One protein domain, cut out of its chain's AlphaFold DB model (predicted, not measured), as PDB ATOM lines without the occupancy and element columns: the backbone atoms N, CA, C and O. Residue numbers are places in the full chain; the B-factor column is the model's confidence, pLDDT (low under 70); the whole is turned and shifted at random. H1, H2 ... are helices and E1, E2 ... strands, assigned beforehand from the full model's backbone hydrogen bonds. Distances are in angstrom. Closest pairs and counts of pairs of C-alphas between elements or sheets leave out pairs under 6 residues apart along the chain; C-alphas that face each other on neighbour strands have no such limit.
ATOM      1  N   THR A  12      29.391  -6.237  19.318       57.41
ATOM      2  CA  THR A  12      30.092  -7.394  19.867       57.41
ATOM      3  C   THR A  12      29.567  -7.633  21.273       57.41
ATOM      4  O   THR A  12      29.565  -6.682  22.055       57.41
ATOM      5  N   PRO A  13      29.134  -8.857  21.596       70.69
ATOM      6  CA  PRO A  13      28.615  -9.142  22.918       70.69
ATOM      7  C   PRO A  13      29.671  -8.856  23.994       70.69
ATOM      8  O   PRO A  13      30.851  -9.172  23.815       70.69
ATOM      9  N   TYR A  14      29.248  -8.233  25.092       72.81
ATOM     10  CA  TYR A  14      30.131  -7.844  26.182       72.81
ATOM     11  C   TYR A  14      30.472  -9.055  27.053       72.81
ATOM     12  O   TYR A  14      29.592  -9.746  27.568       72.81
ATOM     13  N   PHE A  15      31.765  -9.311  27.228       73.25
ATOM     14  CA  PHE A  15      32.275 -10.365  28.095       73.25
ATOM     15  C   PHE A  15      33.488  -9.846  28.860       73.25
ATOM     16  O   PHE A  15      34.457  -9.391  28.251       73.25
ATOM     17  N   GLN A  16      33.449  -9.951  30.184       68.12
ATOM     18  CA  GLN A  16      34.593  -9.680  31.042       68.12
ATOM     19  C   GLN A  16      35.180 -11.007  31.523       68.12
ATOM     20  O   GLN A  16      34.471 -11.913  31.942       68.12
ATOM     21  N   PHE A  17      36.499 -11.150  31.416       62.69
ATOM     22  CA  PHE A  17      37.161 -12.427  31.686       62.69
ATOM     23  C   PHE A  17      37.054 -12.852  33.158       62.69
ATOM     24  O   PHE A  17      36.875 -14.036  33.445       62.69
ATOM     25  N   ASP A  18      37.122 -11.893  34.084       62.81
ATOM     26  CA  ASP A  18      37.045 -12.155  35.528       62.81
ATOM     27  C   ASP A  18      35.676 -12.721  35.949       62.81
ATOM     28  O   ASP A  18      35.582 -13.518  36.885       62.81
ATOM     29  N   ASP A  19      34.642 -12.432  35.160       66.56
ATOM     30  CA  ASP A  19      33.268 -12.884  35.368       66.56
ATOM     31  C   ASP A  19      33.108 -14.403  35.154       66.56
ATOM     32  O   ASP A  19      32.150 -15.038  35.609       66.56
ATOM     33  N   MET A  20      34.097 -15.038  34.518       62.44
ATOM     34  CA  MET A  20      34.204 -16.495  34.472       62.44
ATOM     35  C   MET A  20      34.419 -17.100  35.869       62.44
ATOM     36  O   MET A  20      33.993 -18.231  36.119       62.44
ATOM     37  N   PHE A  21      35.065 -16.363  36.776       60.75
ATOM     38  CA  PHE A  21      35.376 -16.810  38.133       60.75
ATOM     39  C   PHE A  21      34.293 -16.389  39.118       60.75
ATOM     40  O   PHE A  21      33.820 -17.230  39.880       60.75
ATOM     41  N   TYR A  22      33.866 -15.128  39.075       66.00
ATOM     42  CA  TYR A  22      32.884 -14.582  40.005       66.00
ATOM     43  C   TYR A  22      32.170 -13.370  39.397       66.00
ATOM     44  O   TYR A  22      32.806 -12.535  38.772       66.00
ATOM     45  N   VAL A  23      30.852 -13.279  39.596       74.69
ATOM     46  CA  VAL A  23      30.008 -12.163  39.137       74.69
ATOM     47  C   VAL A  23      29.045 -11.827  40.250       74.69
ATOM     48  O   VAL A  23      28.282 -12.693  40.679       74.69
ATOM     49  N   GLU A  24      29.070 -10.576  40.686       75.31
ATOM     50  CA  GLU A  24      28.170 -10.077  41.724       75.31
ATOM     51  C   GLU A  24      26.969  -9.337  41.134       75.31
ATOM     52  O   GLU A  24      25.835  -9.539  41.562       75.31
ATOM     53  N   CYS A  25      27.206  -8.509  40.119       80.56
ATOM     54  CA  CYS A  25      26.199  -7.691  39.459       80.56
ATOM     55  C   CYS A  25      26.498  -7.587  37.961       80.56
ATOM     56  O   CYS A  25      27.589  -7.933  37.512       80.56
ATOM     57  N   ILE A  26      25.526  -7.106  37.186       84.75
ATOM     58  CA  ILE A  26      25.658  -6.925  35.736       84.75
ATOM     59  C   ILE A  26      25.625  -5.432  35.408       84.75
ATOM     60  O   ILE A  26      24.743  -4.722  35.907       84.75
ATOM     61  N   PRO A  27      26.536  -4.928  34.557       82.19
ATOM     62  CA  PRO A  27      26.528  -3.524  34.168       82.19
ATOM     63  C   PRO A  27      25.229  -3.164  33.464       82.19
ATOM     64  O   PRO A  27      24.868  -3.800  32.472       82.19
ATOM     65  N   THR A  28      24.564  -2.096  33.908       82.69
ATOM     66  CA  THR A  28      23.304  -1.636  33.304       82.69
ATOM     67  C   THR A  28      23.441  -1.385  31.797       82.69
ATOM     68  O   THR A  28      22.546  -1.726  31.029       82.69
ATOM     69  N   ALA A  29      24.595  -0.872  31.348       81.94
ATOM     70  CA  ALA A  29      24.877  -0.632  29.930       81.94
ATOM     71  C   ALA A  29      24.942  -1.913  29.077       81.94
ATOM     72  O   ALA A  29      24.733  -1.840  27.868       81.94
ATOM     73  N   HIS A  30      25.209  -3.067  29.698       85.44
ATOM     74  CA  HIS A  30      25.445  -4.339  29.015       85.44
ATOM     75  C   HIS A  30      24.356  -5.386  29.273       85.44
ATOM     76  O   HIS A  30      24.478  -6.525  28.837       85.44
ATOM     77  N   LEU A  31      23.246  -5.036  29.934       87.06
ATOM     78  CA  LEU A  31      22.176  -5.998  30.252       87.06
ATOM     79  C   LEU A  31      21.665  -6.778  29.032       87.06
ATOM     80  O   LEU A  31      21.231  -7.918  29.173       87.06
ATOM     81  N   LYS A  32      21.710  -6.187  27.834       87.75
ATOM     82  CA  LYS A  32      21.222  -6.828  26.608       87.75
ATOM     83  C   LYS A  32      22.221  -7.803  25.979       87.75
ATOM     84  O   LYS A  32      21.808  -8.812  25.424       87.75
ATOM     85  N   ASP A  33      23.506  -7.487  26.019       84.69
ATOM     86  CA  ASP A  33      24.554  -8.151  25.241       84.69
ATOM     87  C   ASP A  33      25.605  -8.856  26.111       84.69
ATOM     88  O   ASP A  33      26.551  -9.439  25.582       84.69
ATOM     89  N   TYR A  34      25.429  -8.837  27.434       86.62
ATOM     90  CA  TYR A  34      26.308  -9.498  28.390       86.62
ATOM     91  C   TYR A  34      26.290 -11.023  28.230       86.62
ATOM     92  O   TYR A  34      25.233 -11.654  28.329       86.62
ATOM     93  N   LEU A  35      27.464 -11.629  28.056       85.38
ATOM     94  CA  LEU A  35      27.635 -13.078  27.972       85.38
ATOM     95  C   LEU A  35      27.989 -13.675  29.328       85.38
ATOM     96  O   LEU A  35      29.086 -13.480  29.842       85.38
ATOM     97  N   TYR A  36      27.086 -14.490  29.867       85.56
ATOM     98  CA  TYR A  36      27.321 -15.225  31.103       85.56
ATOM     99  C   TYR A  36      27.454 -16.728  30.840       85.56
ATOM    100  O   TYR A  36      26.498 -17.385  30.423       85.56
ATOM    101  N   TYR A  37      28.631 -17.281  31.139       81.56
ATOM    102  CA  TYR A  37      28.939 -18.709  30.964       81.56
ATOM    103  C   TYR A  37      29.026 -19.489  32.278       81.56
ATOM    104  O   TYR A  37      29.346 -20.679  32.270       81.56
ATOM    105  N   GLY A  38      28.731 -18.841  33.405       79.31
ATOM    106  CA  GLY A  38      28.847 -19.474  34.708       79.31
ATOM    107  C   GLY A  38      27.745 -20.495  35.028       79.31
ATOM    108  O   GLY A  38      26.909 -20.858  34.192       79.31
ATOM    109  N   ASN A  39      27.767 -20.979  36.267       82.50
ATOM    110  CA  ASN A  39      26.971 -22.083  36.800       82.50
ATOM    111  C   ASN A  39      25.906 -21.623  37.812       82.50
ATOM    112  O   ASN A  39      25.256 -22.464  38.440       82.50
ATOM    113  N   VAL A  40      25.723 -20.307  37.980       84.62
ATOM    114  CA  VAL A  40      24.653 -19.765  38.822       84.62
ATOM    115  C   VAL A  40      23.317 -20.239  38.270       84.62
ATOM    116  O   VAL A  40      23.024 -20.079  37.088       84.62
ATOM    117  N   SER A  41      22.532 -20.850  39.149       89.56
ATOM    118  CA  SER A  41      21.242 -21.494  38.873       89.56
ATOM    119  C   SER A  41      20.170 -21.049  39.872       89.56
ATOM    120  O   SER A  41      19.226 -21.773  40.202       89.56
ATOM    121  N   THR A  42      20.335 -19.831  40.382       89.19
ATOM    122  CA  THR A  42      19.406 -19.167  41.290       89.19
ATOM    123  C   THR A  42      19.008 -17.816  40.723       89.19
ATOM    124  O   THR A  42      19.810 -17.167  40.056       89.19
ATOM    125  N   TYR A  43      17.786 -17.386  41.019       90.44
ATOM    126  CA  TYR A  43      17.255 -16.093  40.601       90.44
ATOM    127  C   TYR A  43      16.868 -15.228  41.799       90.44
ATOM    128  O   TYR A  43      16.654 -15.732  42.905       90.44
ATOM    129  N   ILE A  44      16.735 -13.925  41.564       87.00
ATOM    130  CA  ILE A  44      16.314 -12.943  42.566       87.00
ATOM    131  C   ILE A  44      14.785 -12.928  42.633       87.00
ATOM    132  O   ILE A  44      14.105 -12.642  41.646       87.00
ATOM    133  N   ARG A  45      14.222 -13.266  43.794       71.69
ATOM    134  CA  ARG A  45      12.777 -13.309  44.026       71.69
ATOM    135  C   ARG A  45      12.292 -11.931  44.479       71.69
ATOM    136  O   ARG A  45      12.575 -11.499  45.593       71.69
ATOM    137  N   GLY A  46      11.516 -11.274  43.620       57.31
ATOM    138  CA  GLY A  46      10.928  -9.956  43.876       57.31
ATOM    139  C   GLY A  46      11.686  -8.802  43.209       57.31
ATOM    140  O   GLY A  46      12.874  -8.890  42.927       57.31
ATOM    141  N   SER A  47      10.967  -7.709  42.949       43.97
ATOM    142  CA  SER A  47      11.455  -6.500  42.263       43.97
ATOM    143  C   SER A  47      12.065  -5.452  43.214       43.97
ATOM    144  O   SER A  47      12.173  -4.280  42.849       43.97
ATOM    145  N   LEU A  48      12.401  -5.801  44.460       38.69
ATOM    146  CA  LEU A  48      12.815  -4.781  45.425       38.69
ATOM    147  C   LEU A  48      14.313  -4.482  45.334       38.69
ATOM    148  O   LEU A  48      15.145  -5.207  45.871       38.69
ATOM    149  N   LEU A  49      14.605  -3.314  44.765       40.81
ATOM    150  CA  LEU A  49      15.869  -2.567  44.822       40.81
ATOM    151  C   LEU A  49      16.339  -2.209  46.259       40.81
ATOM    152  O   LEU A  49      17.249  -1.404  46.415       40.81
ATOM    153  N   THR A  50      15.725  -2.753  47.316       35.47
ATOM    154  CA  THR A  50      15.900  -2.298  48.710       35.47
ATOM    155  C   THR A  50      16.024  -3.410  49.755       35.47
ATOM    156  O   THR A  50      16.061  -3.108  50.947       35.47
ATOM    157  N   VAL A  51      16.127  -4.688  49.370       35.50
ATOM    158  CA  VAL A  51      16.344  -5.770  50.349       35.50
ATOM    159  C   VAL A  51      17.823  -6.145  50.389       35.50
ATOM    160  O   VAL A  51      18.378  -6.632  49.409       35.50
ATOM    161  N   THR A  52      18.452  -5.959  51.551       36.91
ATOM    162  CA  THR A  52      19.858  -6.293  51.851       36.91
ATOM    163  C   THR A  52      20.176  -7.792  51.774       36.91
ATOM    164  O   THR A  52      21.335  -8.184  51.861       36.91
ATOM    165  N   THR A  53      19.163  -8.637  51.578       38.81
ATOM    166  CA  THR A  53      19.282 -10.071  51.295       38.81
ATOM    167  C   THR A  53      18.229 -10.475  50.253       38.81
ATOM    168  O   THR A  53      17.049 -10.601  50.589       38.81
ATOM    169  N   PRO A  54      18.589 -10.654  48.969       49.00
ATOM    170  CA  PRO A  54      17.631 -11.114  47.975       49.00
ATOM    171  C   PRO A  54      17.142 -12.511  48.369       49.00
ATOM    172  O   PRO A  54      17.934 -13.444  48.508       49.00
ATOM    173  N   LEU A  55      15.828 -12.663  48.548       57.72
ATOM    174  CA  LEU A  55      15.208 -13.984  48.610       57.72
ATOM    175  C   LEU A  55      15.564 -14.685  47.299       57.72
ATOM    176  O   LEU A  55      15.163 -14.236  46.230       57.72
ATOM    177  N   SER A  56      16.366 -15.740  47.354       64.06
ATOM    178  CA  SER A  56      16.797 -16.455  46.158       64.06
ATOM    179  C   SER A  56      15.856 -17.623  45.872       64.06
ATOM    180  O   SER A  56      15.474 -18.388  46.760       64.06
ATOM    181  N   GLY A  57      15.428 -17.737  44.617       80.19
ATOM    182  CA  GLY A  57      14.709 -18.900  44.107       80.19
ATOM    183  C   GLY A  57      15.632 -19.802  43.296       80.19
ATOM    184  O   GLY A  57      16.690 -19.371  42.838       80.19
ATOM    185  N   ARG A  58      15.249 -21.069  43.111       89.75
ATOM    186  CA  ARG A  58      15.978 -22.000  42.235       89.75
ATOM    187  C   ARG A  58      15.428 -21.938  40.819       89.75
ATOM    188  O   ARG A  58      14.218 -21.995  40.636       89.75
ATOM    189  N   CYS A  59      16.324 -21.861  39.845       92.38
ATOM    190  CA  CYS A  59      15.972 -21.909  38.436       92.38
ATOM    191  C   CYS A  59      15.444 -23.290  38.037       92.38
ATOM    192  O   CYS A  59      15.948 -24.323  38.497       92.38
ATOM    193  N   GLU A  60      14.486 -23.289  37.119       93.88
ATOM    194  CA  GLU A  60      13.964 -24.487  36.477       93.88
ATOM    195  C   GLU A  60      14.954 -25.055  35.456       93.88
ATOM    196  O   GLU A  60      15.739 -24.337  34.828       93.88
ATOM    197  N   VAL A  61      14.911 -26.375  35.275       92.81
ATOM    198  CA  VAL A  61      15.715 -27.052  34.252       92.81
ATOM    199  C   VAL A  61      15.156 -26.711  32.879       92.81
ATOM    200  O   VAL A  61      13.995 -27.001  32.590       92.81
ATOM    201  N   TRP A  62      15.996 -26.150  32.013       93.50
ATOM    202  CA  TRP A  62      15.581 -25.559  30.739       93.50
ATOM    203  C   TRP A  62      14.857 -26.578  29.856       93.50
ATOM    204  O   TRP A  62      13.722 -26.341  29.448       93.50
ATOM    205  N   LYS A  63      15.431 -27.780  29.704       91.44
ATOM    206  CA  LYS A  63      14.795 -28.893  28.985       91.44
ATOM    207  C   LYS A  63      13.368 -29.197  29.460       91.44
ATOM    208  O   LYS A  63      12.508 -29.499  28.632       91.44
ATOM    209  N   ASN A  64      13.104 -29.149  30.768       92.56
ATOM    210  CA  ASN A  64      11.778 -29.457  31.312       92.56
ATOM    211  C   ASN A  64      10.773 -28.365  30.939       92.56
ATOM    212  O   ASN A  64       9.664 -28.676  30.509       92.56
ATOM    213  N   VAL A  65      11.193 -27.102  31.041       93.44
ATOM    214  CA  VAL A  65      10.374 -25.944  30.665       93.44
ATOM    215  C   VAL A  65      10.057 -25.984  29.175       93.44
ATOM    216  O   VAL A  65       8.887 -25.955  28.807       93.44
ATOM    217  N   ILE A  66      11.057 -26.178  28.311       94.00
ATOM    218  CA  ILE A  66      10.842 -26.279  26.861       94.00
ATOM    219  C   ILE A  66       9.942 -27.452  26.486       94.00
ATOM    220  O   ILE A  66       9.089 -27.313  25.608       94.00
ATOM    221  N   SER A  67      10.084 -28.596  27.159       93.38
ATOM    222  CA  SER A  67       9.203 -29.747  26.934       93.38
ATOM    223  C   SER A  67       7.748 -29.408  27.277       93.38
ATOM    224  O   SER A  67       6.845 -29.725  26.503       93.38
ATOM    225  N   ALA A  68       7.513 -28.714  28.396       92.94
ATOM    226  CA  ALA A  68       6.182 -28.254  28.789       92.94
ATOM    227  C   ALA A  68       5.621 -27.203  27.817       92.94
ATOM    228  O   ALA A  68       4.462 -27.294  27.414       92.94
ATOM    229  N   MET A  69       6.448 -26.245  27.393       93.62
ATOM    230  CA  MET A  69       6.058 -25.206  26.439       93.62
ATOM    231  C   MET A  69       5.718 -25.792  25.067       93.62
ATOM    232  O   MET A  69       4.717 -25.417  24.463       93.62
ATOM    233  N   THR A  70       6.515 -26.746  24.585       93.38
ATOM    234  CA  THR A  70       6.288 -27.424  23.302       93.38
ATOM    235  C   THR A  70       5.007 -28.249  23.344       93.38
ATOM    236  O   THR A  70       4.216 -28.196  22.407       93.38
ATOM    237  N   LYS A  71       4.750 -28.961  24.451       94.44
ATOM    238  CA  LYS A  71       3.475 -29.659  24.648       94.44
ATOM    239  C   LYS A  71       2.295 -28.685  24.592       94.44
ATOM    240  O   LYS A  71       1.354 -28.919  23.846       94.44
ATOM    241  N   TRP A  72       2.384 -27.564  25.311       94.31
ATOM    242  CA  TRP A  72       1.365 -26.516  25.257       94.31
ATOM    243  C   TRP A  72       1.162 -25.974  23.834       94.31
ATOM    244  O   TRP A  72       0.023 -25.776  23.418       94.31
ATOM    245  N   ALA A  73       2.240 -25.774  23.069       94.50
ATOM    246  CA  ALA A  73       2.180 -25.293  21.688       94.50
ATOM    247  C   ALA A  73       1.389 -26.252  20.790       94.50
ATOM    248  O   ALA A  73       0.516 -25.814  20.041       94.50
ATOM    249  N   VAL A  74       1.656 -27.557  20.914       94.50
ATOM    250  CA  VAL A  74       0.944 -28.619  20.192       94.50
ATOM    251  C   VAL A  74      -0.533 -28.642  20.584       94.50
ATOM    252  O   VAL A  74      -1.392 -28.607  19.705       94.50
ATOM    253  N   ASP A  75      -0.828 -28.618  21.886       95.31
ATOM    254  CA  ASP A  75      -2.198 -28.654  22.411       95.31
ATOM    255  C   ASP A  75      -3.027 -27.421  21.981       95.31
ATOM    256  O   ASP A  75      -4.246 -27.506  21.854       95.31
ATOM    257  N   ASN A  76      -2.373 -26.281  21.716       94.38
ATOM    258  CA  ASN A  76      -3.009 -25.023  21.298       94.38
ATOM    259  C   ASN A  76      -2.857 -24.717  19.795       94.38
ATOM    260  O   ASN A  76      -3.239 -23.637  19.347       94.38
ATOM    261  N   GLY A  77      -2.303 -25.640  19.002       92.81
ATOM    262  CA  GLY A  77      -2.179 -25.487  17.548       92.81
ATOM    263  C   GLY A  77      -1.223 -24.378  17.085       92.81
ATOM    264  O   GLY A  77      -1.388 -23.856  15.982       92.81
ATOM    265  N   VAL A  78      -0.224 -24.012  17.894       92.75
ATOM    266  CA  VAL A  78       0.807 -23.029  17.526       92.75
ATOM    267  C   VAL A  78       1.832 -23.703  16.611       92.75
ATOM    268  O   VAL A  78       2.508 -24.640  17.027       92.75
ATOM    269  N   LYS A  79       1.946 -23.241  15.360       85.50
ATOM    270  CA  LYS A  79       2.837 -23.840  14.343       85.50
ATOM    271  C   LYS A  79       4.109 -23.030  14.091       85.50
ATOM    272  O   LYS A  79       5.175 -23.609  13.927       85.50
ATOM    273  N   ASP A  80       3.994 -21.707  14.130       89.12
ATOM    274  CA  ASP A  80       5.053 -20.783  13.719       89.12
ATOM    275  C   ASP A  80       5.787 -20.219  14.942       89.12
ATOM    276  O   ASP A  80       5.627 -19.056  15.315       89.12
ATOM    277  N   TYR A  81       6.566 -21.073  15.609       91.56
ATOM    278  CA  TYR A  81       7.396 -20.693  16.754       91.56
ATOM    279  C   TYR A  81       8.835 -21.176  16.582       91.56
ATOM    280  O   TYR A  81       9.121 -22.098  15.820       91.56
ATOM    281  N   TRP A  82       9.754 -20.568  17.327       92.88
ATOM    282  CA  TRP A  82      11.129 -21.051  17.435       92.88
ATOM    283  C   TRP A  82      11.605 -21.060  18.892       92.88
ATOM    284  O   TRP A  82      10.974 -20.460  19.766       92.88
ATOM    285  N   VAL A  83      12.696 -21.786  19.135       91.25
ATOM    286  CA  VAL A  83      13.353 -21.967  20.439       91.25
ATOM    287  C   VAL A  83      14.866 -21.965  20.213       91.25
ATOM    288  O   VAL A  83      15.321 -22.452  19.172       91.25
ATOM    289  N   TYR A  84      15.661 -21.435  21.144       89.56
ATOM    290  CA  TYR A  84      17.117 -21.542  21.061       89.56
ATOM    291  C   TYR A  84      17.568 -23.001  21.263       89.56
ATOM    292  O   TYR A  84      17.090 -23.677  22.175       89.56
ATOM    293  N   PRO A  85      18.538 -23.508  20.477       86.56
ATOM    294  CA  PRO A  85      19.058 -24.866  20.658       86.56
ATOM    295  C   PRO A  85      19.591 -25.134  22.072       86.56
ATOM    296  O   PRO A  85      19.392 -26.220  22.617       86.56
ATOM    297  N   ASP A  86      20.216 -24.126  22.686       84.44
ATOM    298  CA  ASP A  86      20.741 -24.202  24.050       84.44
ATOM    299  C   ASP A  86      19.636 -24.416  25.100       84.44
ATOM    300  O   ASP A  86      19.902 -24.939  26.183       84.44
ATOM    301  N   GLU A  87      18.373 -24.107  24.783       88.25
ATOM    302  CA  GLU A  87      17.260 -24.324  25.710       88.25
ATOM    303  C   GLU A  87      16.860 -25.792  25.885       88.25
ATOM    304  O   GLU A  87      16.169 -26.143  26.844       88.25
ATOM    305  N   PHE A  88      17.356 -26.685  25.029       85.81
ATOM    306  CA  PHE A  88      17.181 -28.130  25.188       85.81
ATOM    307  C   PHE A  88      18.215 -28.771  26.128       85.81
ATOM    308  O   PHE A  88      18.157 -29.981  26.379       85.81
ATOM    309  N   MET A  89      19.158 -27.991  26.666       79.94
ATOM    310  CA  MET A  89      20.184 -28.501  27.570       79.94
ATOM    311  C   MET A  89      19.623 -28.892  28.947       79.94
ATOM    312  O   MET A  89      18.687 -28.300  29.488       79.94
ATOM    313  N   ILE A  90      20.243 -29.909  29.550       85.94
ATOM    314  CA  ILE A  90      19.908 -30.443  30.882       85.94
ATOM    315  C   ILE A  90      20.579 -29.648  32.013       85.94
ATOM    316  O   ILE A  90      21.205 -30.218  32.904       85.94
ATOM    317  N   HIS A  91      20.468 -28.322  31.977       86.38
ATOM    318  CA  HIS A  91      20.931 -27.447  33.051       86.38
ATOM    319  C   HIS A  91      19.855 -26.437  33.444       86.38
ATOM    320  O   HIS A  91      18.867 -26.240  32.740       86.38
ATOM    321  N   ASN A  92      20.073 -25.762  34.565       90.00
ATOM    322  CA  ASN A  92      19.255 -24.652  35.046       90.00
ATOM    323  C   ASN A  92      20.075 -23.370  35.255       90.00
ATOM    324  O   ASN A  92      19.660 -22.474  35.981       90.00
ATOM    325  N   ASN A  93      21.245 -23.290  34.621       90.44
ATOM    326  CA  ASN A  93      22.124 -22.136  34.735       90.44
ATOM    327  C   ASN A  93      21.512 -20.908  34.051       90.44
ATOM    328  O   ASN A  93      20.843 -21.032  33.025       90.44
ATOM    329  N   CYS A  94      21.793 -19.730  34.590       91.06
ATOM    330  CA  CYS A  94      21.376 -18.458  34.021       91.06
ATOM    331  C   CYS A  94      22.074 -18.195  32.687       91.06
ATOM    332  O   CYS A  94      23.252 -18.512  32.528       91.06
ATOM    333  N   ARG A  95      21.371 -17.606  31.722       92.62
ATOM    334  CA  ARG A  95      21.902 -17.214  30.405       92.62
ATOM    335  C   ARG A  95      21.229 -15.921  29.961       92.62
ATOM    336  O   ARG A  95      20.237 -15.517  30.551       92.62
ATOM    337  N   ASN A  96      21.764 -15.265  28.940       92.38
ATOM    338  CA  ASN A  96      21.246 -13.982  28.466       92.38
ATOM    339  C   ASN A  96      20.782 -14.077  27.007       92.38
ATOM    340  O   ASN A  96      21.339 -13.431  26.123       92.38
ATOM    341  N   PHE A  97      19.815 -14.956  26.734       90.56
ATOM    342  CA  PHE A  97      19.207 -15.017  25.405       90.56
ATOM    343  C   PHE A  97      18.118 -13.955  25.274       90.56
ATOM    344  O   PHE A  97      17.370 -13.699  26.219       90.56
ATOM    345  N   ASP A  98      18.001 -13.361  24.090       90.38
ATOM    346  CA  ASP A  98      16.964 -12.377  23.804       90.38
ATOM    347  C   ASP A  98      15.727 -13.079  23.223       90.38
ATOM    348  O   ASP A  98      15.594 -13.273  22.015       90.38
ATOM    349  N   LEU A  99      14.806 -13.463  24.111       91.25
ATOM    350  CA  LEU A  99      13.557 -14.141  23.743       91.25
ATOM    351  C   LEU A  99      12.580 -13.245  22.963       91.25
ATOM    352  O   LEU A  99      11.557 -13.728  22.476       91.25
ATOM    353  N   THR A 100      12.852 -11.940  22.856       89.75
ATOM    354  CA  THR A 100      12.005 -11.015  22.090       89.75
ATOM    355  C   THR A 100      12.310 -11.045  20.594       89.75
ATOM    356  O   THR A 100      11.504 -10.577  19.786       89.75
ATOM    357  N   LEU A 101      13.446 -11.635  20.203       88.69
ATOM    358  CA  LEU A 101      13.863 -11.712  18.811       88.69
ATOM    359  C   LEU A 101      12.973 -12.651  17.988       88.69
ATOM    360  O   LEU A 101      12.435 -13.659  18.458       88.69
ATOM    361  N   THR A 102      12.864 -12.325  16.706       88.69
ATOM    362  CA  THR A 102      12.334 -13.226  15.688       88.69
ATOM    363  C   THR A 102      13.475 -13.966  15.002       88.69
ATOM    364  O   THR A 102      14.565 -13.413  14.830       88.69
ATOM    365  N   ASN A 103      13.233 -15.209  14.590       87.38
ATOM    366  CA  ASN A 103      14.197 -15.937  13.769       87.38
ATOM    367  C   ASN A 103      14.223 -15.386  12.322       87.38
ATOM    368  O   ASN A 103      13.490 -14.456  11.977       87.38
ATOM    369  N   ASN A 104      15.057 -15.976  11.461       87.00
ATOM    370  CA  ASN A 104      15.155 -15.584  10.046       87.00
ATOM    371  C   ASN A 104      13.836 -15.759   9.270       87.00
ATOM    372  O   ASN A 104      13.618 -15.056   8.288       87.00
ATOM    373  N   ASP A 105      12.956 -16.649   9.734       88.06
ATOM    374  CA  ASP A 105      11.636 -16.913   9.150       88.06
ATOM    375  C   ASP A 105      10.537 -16.014   9.746       88.06
ATOM    376  O   ASP A 105       9.354 -16.226   9.494       88.06
ATOM    377  N   ASN A 106      10.913 -15.001  10.537       89.31
ATOM    378  CA  ASN A 106      10.011 -14.077  11.233       89.31
ATOM    379  C   ASN A 106       9.095 -14.735  12.291       89.31
ATOM    380  O   ASN A 106       8.119 -14.135  12.746       89.31
ATOM    381  N   ASN A 107       9.430 -15.946  12.738       91.44
ATOM    382  CA  ASN A 107       8.735 -16.623  13.829       91.44
ATOM    383  C   ASN A 107       9.138 -15.995  15.160       91.44
ATOM    384  O   ASN A 107      10.301 -15.633  15.362       91.44
ATOM    385  N   ARG A 108       8.195 -15.893  16.100       92.25
ATOM    386  CA  ARG A 108       8.476 -15.420  17.462       92.25
ATOM    387  C   ARG A 108       8.904 -16.575  18.355       92.25
ATOM    388  O   ARG A 108       8.557 -17.733  18.116       92.25
ATOM    389  N   HIS A 109       9.663 -16.249  19.396       94.69
ATOM    390  CA  HIS A 109      10.054 -17.247  20.377       94.69
ATOM    391  C   HIS A 109       8.819 -17.827  21.080       94.69
ATOM    392  O   HIS A 109       7.865 -17.099  21.376       94.69
ATOM    393  N   LEU A 110       8.836 -19.121  21.402       93.69
ATOM    394  CA  LEU A 110       7.693 -19.796  22.023       93.69
ATOM    395  C   LEU A 110       7.275 -19.166  23.368       93.69
ATOM    396  O   LEU A 110       6.085 -19.094  23.683       93.69
ATOM    397  N   ALA A 111       8.233 -18.629  24.130       92.12
ATOM    398  CA  ALA A 111       7.962 -17.920  25.389       92.12
ATOM    399  C   ALA A 111       7.035 -16.707  25.197       92.12
ATOM    400  O   ALA A 111       6.194 -16.420  26.051       92.12
ATOM    401  N   THR A 112       7.142 -16.034  24.051       92.56
ATOM    402  CA  THR A 112       6.318 -14.878  23.692       92.56
ATOM    403  C   THR A 112       4.881 -15.298  23.370       92.56
ATOM    404  O   THR A 112       3.937 -14.617  23.767       92.56
ATOM    405  N   HIS A 113       4.683 -16.454  22.723       91.00
ATOM    406  CA  HIS A 113       3.343 -17.014  22.481       91.00
ATOM    407  C   HIS A 113       2.630 -17.394  23.784       91.00
ATOM    408  O   HIS A 113       1.431 -17.160  23.931       91.00
ATOM    409  N   MET A 114       3.379 -17.926  24.751       90.88
ATOM    410  CA  MET A 114       2.863 -18.311  26.069       90.88
ATOM    411  C   MET A 114       2.714 -17.146  27.051       90.88
ATOM    412  O   MET A 114       2.279 -17.361  28.181       90.88
ATOM    413  N   LYS A 115       3.057 -15.916  26.638       91.06
ATOM    414  CA  LYS A 115       3.067 -14.722  27.500       91.06
ATOM    415  C   LYS A 115       3.944 -14.897  28.751       91.06
ATOM    416  O   LYS A 115       3.642 -14.340  29.800       91.06
ATOM    417  N   ILE A 116       5.015 -15.683  28.633       91.25
ATOM    418  CA  ILE A 116       6.059 -15.817  29.664       91.25
ATOM    419  C   ILE A 116       6.903 -14.535  29.701       91.25
ATOM    420  O   ILE A 116       7.352 -14.109  30.763       91.25
ATOM    421  N   ILE A 117       7.093 -13.915  28.534       91.00
ATOM    422  CA  ILE A 117       7.753 -12.626  28.350       91.00
ATOM    423  C   ILE A 117       6.935 -11.765  27.384       91.00
ATOM    424  O   ILE A 117       6.305 -12.275  26.452       91.00
ATOM    425  N   GLU A 118       6.929 -10.456  27.611       88.38
ATOM    426  CA  GLU A 118       6.323  -9.511  26.679       88.38
ATOM    427  C   GLU A 118       7.216  -9.315  25.441       88.38
ATOM    428  O   GLU A 118       8.439  -9.268  25.575       88.38
ATOM    429  N   PRO A 119       6.644  -9.121  24.236       84.81
ATOM    430  CA  PRO A 119       7.428  -8.921  23.013       84.81
ATOM    431  C   PRO A 119       8.395  -7.729  23.053       84.81
ATOM    432  O   PRO A 119       9.358  -7.714  22.303       84.81
ATOM    433  N   ASN A 120       8.131  -6.732  23.901       84.00
ATOM    434  CA  ASN A 120       8.944  -5.521  24.044       84.00
ATOM    435  C   ASN A 120       9.541  -5.400  25.455       84.00
ATOM    436  O   ASN A 120       9.805  -4.291  25.924       84.00
ATOM    437  N   ALA A 121       9.701  -6.526  26.157       86.62
ATOM    438  CA  ALA A 121      10.297  -6.530  27.482       86.62
ATOM    439  C   ALA A 121      11.706  -5.918  27.440       86.62
ATOM    440  O   ALA A 121      12.502  -6.187  26.539       86.62
ATOM    441  N   SER A 122      12.016  -5.079  28.429       88.06
ATOM    442  CA  SER A 122      13.365  -4.530  28.577       88.06
ATOM    443  C   SER A 122      14.357  -5.634  28.937       88.06
ATOM    444  O   SER A 122      14.009  -6.588  29.632       88.06
ATOM    445  N   ALA A 123      15.604  -5.496  28.483       87.81
ATOM    446  CA  ALA A 123      16.656  -6.443  28.825       87.81
ATOM    447  C   ALA A 123      16.921  -6.420  30.335       87.81
ATOM    448  O   ALA A 123      17.112  -5.359  30.928       87.81
ATOM    449  N   ILE A 124      16.953  -7.601  30.949       89.69
ATOM    450  CA  ILE A 124      17.139  -7.746  32.396       89.69
ATOM    451  C   ILE A 124      18.487  -8.362  32.779       89.69
ATOM    452  O   ILE A 124      18.686  -8.641  33.961       89.69
ATOM    453  N   GLY A 125      19.397  -8.557  31.821       91.38
ATOM    454  CA  GLY A 125      20.632  -9.310  32.032       91.38
ATOM    455  C   GLY A 125      20.398 -10.823  32.020       91.38
ATOM    456  O   GLY A 125      19.314 -11.281  31.649       91.38
ATOM    457  N   PRO A 126      21.394 -11.615  32.458       92.81
ATOM    458  CA  PRO A 126      21.264 -13.055  32.576       92.81
ATOM    459  C   PRO A 126      20.069 -13.443  33.446       92.81
ATOM    460  O   PRO A 126      19.877 -12.953  34.566       92.81
ATOM    461  N   TRP A 127      19.285 -14.365  32.916       94.06
ATOM    462  CA  TRP A 127      18.022 -14.812  33.461       94.06
ATOM    463  C   TRP A 127      17.924 -16.335  33.413       94.06
ATOM    464  O   TRP A 127      18.722 -17.026  32.775       94.06
ATOM    465  N   CYS A 128      16.933 -16.869  34.111       94.25
ATOM    466  CA  CYS A 128      16.538 -18.263  34.000       94.25
ATOM    467  C   CYS A 128      15.014 -18.395  34.077       94.25
ATOM    468  O   CYS A 128      14.312 -17.463  34.478       94.25
ATOM    469  N   TYR A 129      14.499 -19.556  33.684       94.25
ATOM    470  CA  TYR A 129      13.093 -19.874  33.884       94.25
ATOM    471  C   TYR A 129      12.805 -20.124  35.365       94.25
ATOM    472  O   TYR A 129      13.539 -20.845  36.044       94.25
ATOM    473  N   ALA A 130      11.709 -19.555  35.848       92.94
ATOM    474  CA  ALA A 130      11.166 -19.798  37.172       92.94
ATOM    475  C   ALA A 130       9.704 -20.234  37.053       92.94
ATOM    476  O   ALA A 130       9.002 -19.839  36.120       92.94
ATOM    477  N   TYR A 131       9.252 -21.060  37.994       90.19
ATOM    478  CA  TYR A 131       7.870 -21.516  38.060       90.19
ATOM    479  C   TYR A 131       7.148 -20.855  39.229       90.19
ATOM    480  O   TYR A 131       7.600 -20.918  40.374       90.19
ATOM    481  N   ASP A 132       6.016 -20.221  38.935       86.00
ATOM    482  CA  ASP A 132       5.086 -19.736  39.941       86.00
ATOM    483  C   ASP A 132       4.035 -20.823  40.222       86.00
ATOM    484  O   ASP A 132       3.150 -21.039  39.386       86.00
ATOM    485  N   PRO A 133       4.094 -21.504  41.383       82.56
ATOM    486  CA  PRO A 133       3.132 -22.545  41.722       82.56
ATOM    487  C   PRO A 133       1.726 -21.988  41.975       82.56
ATOM    488  O   PRO A 133       0.756 -22.726  41.829       82.56
ATOM    489  N   VAL A 134       1.591 -20.702  42.326       82.75
ATOM    490  CA  VAL A 134       0.295 -20.079  42.638       82.75
ATOM    491  C   VAL A 134      -0.516 -19.892  41.363       82.75
ATOM    492  O   VAL A 134      -1.676 -20.286  41.291       82.75
ATOM    493  N   HIS A 135       0.115 -19.336  40.331       82.62
ATOM    494  CA  HIS A 135      -0.530 -19.099  39.040       82.62
ATOM    495  C   HIS A 135      -0.297 -20.233  38.036       82.62
ATOM    496  O   HIS A 135      -0.791 -20.153  36.912       82.62
ATOM    497  N   SER A 136       0.445 -21.276  38.435       85.56
ATOM    498  CA  SER A 136       0.845 -22.416  37.602       85.56
ATOM    499  C   SER A 136       1.481 -21.992  36.272       85.56
ATOM    500  O   SER A 136       1.177 -22.548  35.216       85.56
ATOM    501  N   LYS A 137       2.348 -20.975  36.310       88.69
ATOM    502  CA  LYS A 137       2.933 -20.345  35.117       88.69
ATOM    503  C   LYS A 137       4.443 -20.216  35.225       88.69
ATOM    504  O   LYS A 137       4.980 -19.933  36.293       88.69
ATOM    505  N   TYR A 138       5.111 -20.377  34.089       91.62
ATOM    506  CA  TYR A 138       6.518 -20.030  33.952       91.62
ATOM    507  C   TYR A 138       6.679 -18.530  33.715       91.62
ATOM    508  O   TYR A 138       5.845 -17.908  33.055       91.62
ATOM    509  N   TYR A 139       7.772 -17.970  34.216       92.12
ATOM    510  CA  TYR A 139       8.193 -16.600  33.948       92.12
ATOM    511  C   TYR A 139       9.719 -16.528  33.839       92.12
ATOM    512  O   TYR A 139      10.439 -17.419  34.301       92.12
ATOM    513  N   VAL A 140      10.211 -15.468  33.203       92.88
ATOM    514  CA  VAL A 140      11.644 -15.174  33.123       92.88
ATOM    515  C   VAL A 140      12.060 -14.394  34.369       92.88
ATOM    516  O   VAL A 140      11.505 -13.335  34.655       92.88
ATOM    517  N   ALA A 141      13.037 -14.912  35.113       91.81
ATOM    518  CA  ALA A 141      13.534 -14.299  36.339       91.81
ATOM    519  C   ALA A 141      14.993 -13.857  36.190       91.81
ATOM    520  O   ALA A 141      15.844 -14.622  35.733       91.81
ATOM    521  N   ARG A 142      15.287 -12.626  36.619       92.12
ATOM    522  CA  ARG A 142      16.641 -12.056  36.648       92.12
ATOM    523  C   ARG A 142      17.516 -12.797  37.664       92.12
ATOM    524  O   ARG A 142      17.097 -13.011  38.802       92.12
ATOM    525  N   CYS A 143      18.743 -13.134  37.271       90.69
ATOM    526  CA  CYS A 143      19.678 -13.846  38.143       90.69
ATOM    527  C   CYS A 143      20.611 -12.944  38.949       90.69
ATOM    528  O   CYS A 143      21.001 -13.313  40.053       90.69
ATOM    529  N   PHE A 144      20.944 -11.769  38.420       87.94
ATOM    530  CA  PHE A 144      21.923 -10.863  39.016       87.94
ATOM    531  C   PHE A 144      21.351  -9.456  39.149       87.94
ATOM    532  O   PHE A 144      20.607  -9.031  38.262       87.94
ATOM    533  N   PRO A 145      21.678  -8.718  40.219       86.06
ATOM    534  CA  PRO A 145      21.305  -7.320  40.327       86.06
ATOM    535  C   PRO A 145      22.061  -6.479  39.291       86.06
ATOM    536  O   PRO A 145      23.105  -6.871  38.766       86.06
ATOM    537  N   GLU A 146      21.533  -5.293  39.014       86.12
ATOM    538  CA  GLU A 146      22.271  -4.274  38.274       86.12
ATOM    539  C   GLU A 146      23.346  -3.656  39.165       86.12
ATOM    540  O   GLU A 146      23.156  -3.509  40.374       86.12
ATOM    541  N   CYS A 147      24.471  -3.275  38.572       81.56
ATOM    542  CA  CYS A 147      25.524  -2.587  39.306       81.56
ATOM    543  C   CYS A 147      25.107  -1.143  39.615       81.56
ATOM    544  O   CYS A 147      24.997  -0.314  38.713       81.56
ATOM    545  N   ILE A 148      24.868  -0.840  40.894       68.00
ATOM    546  CA  ILE A 148      24.488   0.499  41.363       68.00
ATOM    547  C   ILE A 148      25.759   1.281  41.734       68.00
ATOM    548  O   ILE A 148      26.467   0.915  42.671       68.00
ATOM    549  N   GLY A 149      26.024   2.383  41.021       54.66
ATOM    550  CA  GLY A 149      27.184   3.265  41.234       54.66
ATOM    551  C   GLY A 149      28.366   2.981  40.295       54.66
ATOM    552  O   GLY A 149      28.356   2.032  39.518       54.66
ATOM    553  N   SER A 150      29.416   3.810  40.356       46.16
ATOM    554  CA  SER A 150      30.654   3.674  39.558       46.16
ATOM    555  C   SER A 150      31.488   2.422  39.888       46.16
ATOM    556  O   SER A 150      32.616   2.292  39.423       46.16
ATOM    557  N   SER A 151      30.953   1.493  40.682       45.28
ATOM    558  CA  SER A 151      31.616   0.295  41.203       45.28
ATOM    559  C   SER A 151      31.865  -0.797  40.161       45.28
ATOM    560  O   SER A 151      32.673  -1.680  40.419       45.28
ATOM    561  N   TYR A 152      31.289  -0.714  38.953       46.81
ATOM    562  CA  TYR A 152      31.769  -1.541  37.833       46.81
ATOM    563  C   TYR A 152      32.996  -0.958  37.116       46.81
ATOM    564  O   TYR A 152      33.430  -1.477  36.090       46.81
ATOM    565  N   GLN A 153      33.606   0.109  37.642       43.16
ATOM    566  CA  GLN A 153      35.031   0.325  37.421       43.16
ATOM    567  C   GLN A 153      35.806  -0.553  38.397       43.16
ATOM    568  O   GLN A 153      36.183  -0.093  39.469       43.16
ATOM    569  N   GLY A 154      36.023  -1.810  38.000       44.09
ATOM    570  CA  GLY A 154      37.088  -2.668  38.519       44.09
ATOM    571  C   GLY A 154      37.367  -2.496  40.007       44.09
ATOM    572  O   GLY A 154      38.478  -2.111  40.381       44.09
ATOM    573  N   THR A 155      36.373  -2.740  40.863       35.59
ATOM    574  CA  THR A 155      36.617  -2.752  42.300       35.59
ATOM    575  C   THR A 155      37.572  -3.895  42.634       35.59
ATOM    576  O   THR A 155      37.196  -5.055  42.770       35.59
ATOM    577  N   THR A 156      38.831  -3.488  42.811       36.50
ATOM    578  CA  THR A 156      39.852  -4.057  43.698       36.50
ATOM    579  C   THR A 156      40.538  -5.364  43.304       36.50
ATOM    580  O   THR A 156      40.829  -6.174  44.168       36.50
TER     581      THR A 156
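This is residues 12 to 156 of the 301 residues of the protein "Bm9828" of Brugia malayi (UniProt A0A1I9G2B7). There is little regular structure: long loops surround a core hairpin, E3 and E4, with H2 packed on it and a small hairpin, E1 and E2, beside it. The 145 printed residues run H1, E1, E2, H2, H3, H4, E3, E4; the named elements, mixed in class, hold only 44. Both two-stranded sheets are antiparallel. The whole is compact, radius of gyration of the C-alphas 15.8 A, spanning 53 by 36 by 27 A.

Find H1, residues 17 to 20, from C-alpha 17 at (37.161, -12.427, 31.686). Next come E1, 42 to 44; E2, 56 to 58; H2, 62 to 75, 19.9 A long; H3, 85 to 88; H4, 110 to 113; E3, 127 to 132, 15.3 A; and E4, 137 to 142, 16.1 A, ending at (16.641, -12.056, 36.648).

Within hydrogen-bond range are N 43 and O 57 of hairpin E1 and E2, 2.9 A, and N 130 and O 139 of hairpin E3 and E4, 2.9 A. H1 touches no helix. With residues 62 to 66 alone H2 touches H3, closest C-alphas Lys 63 and Phe 88, 4.5 A. Every O i to N i+4 pair of H2 is within range; H1, H3 and H4 are too short for one.

The printed part has no cut. Links H1 to E1, E1 to E2, H3 to H4 and H4 to E3 are long. Look for pLDDT under 70 at residues 12, 16 to 22, 46 to 56 and 148 to 156.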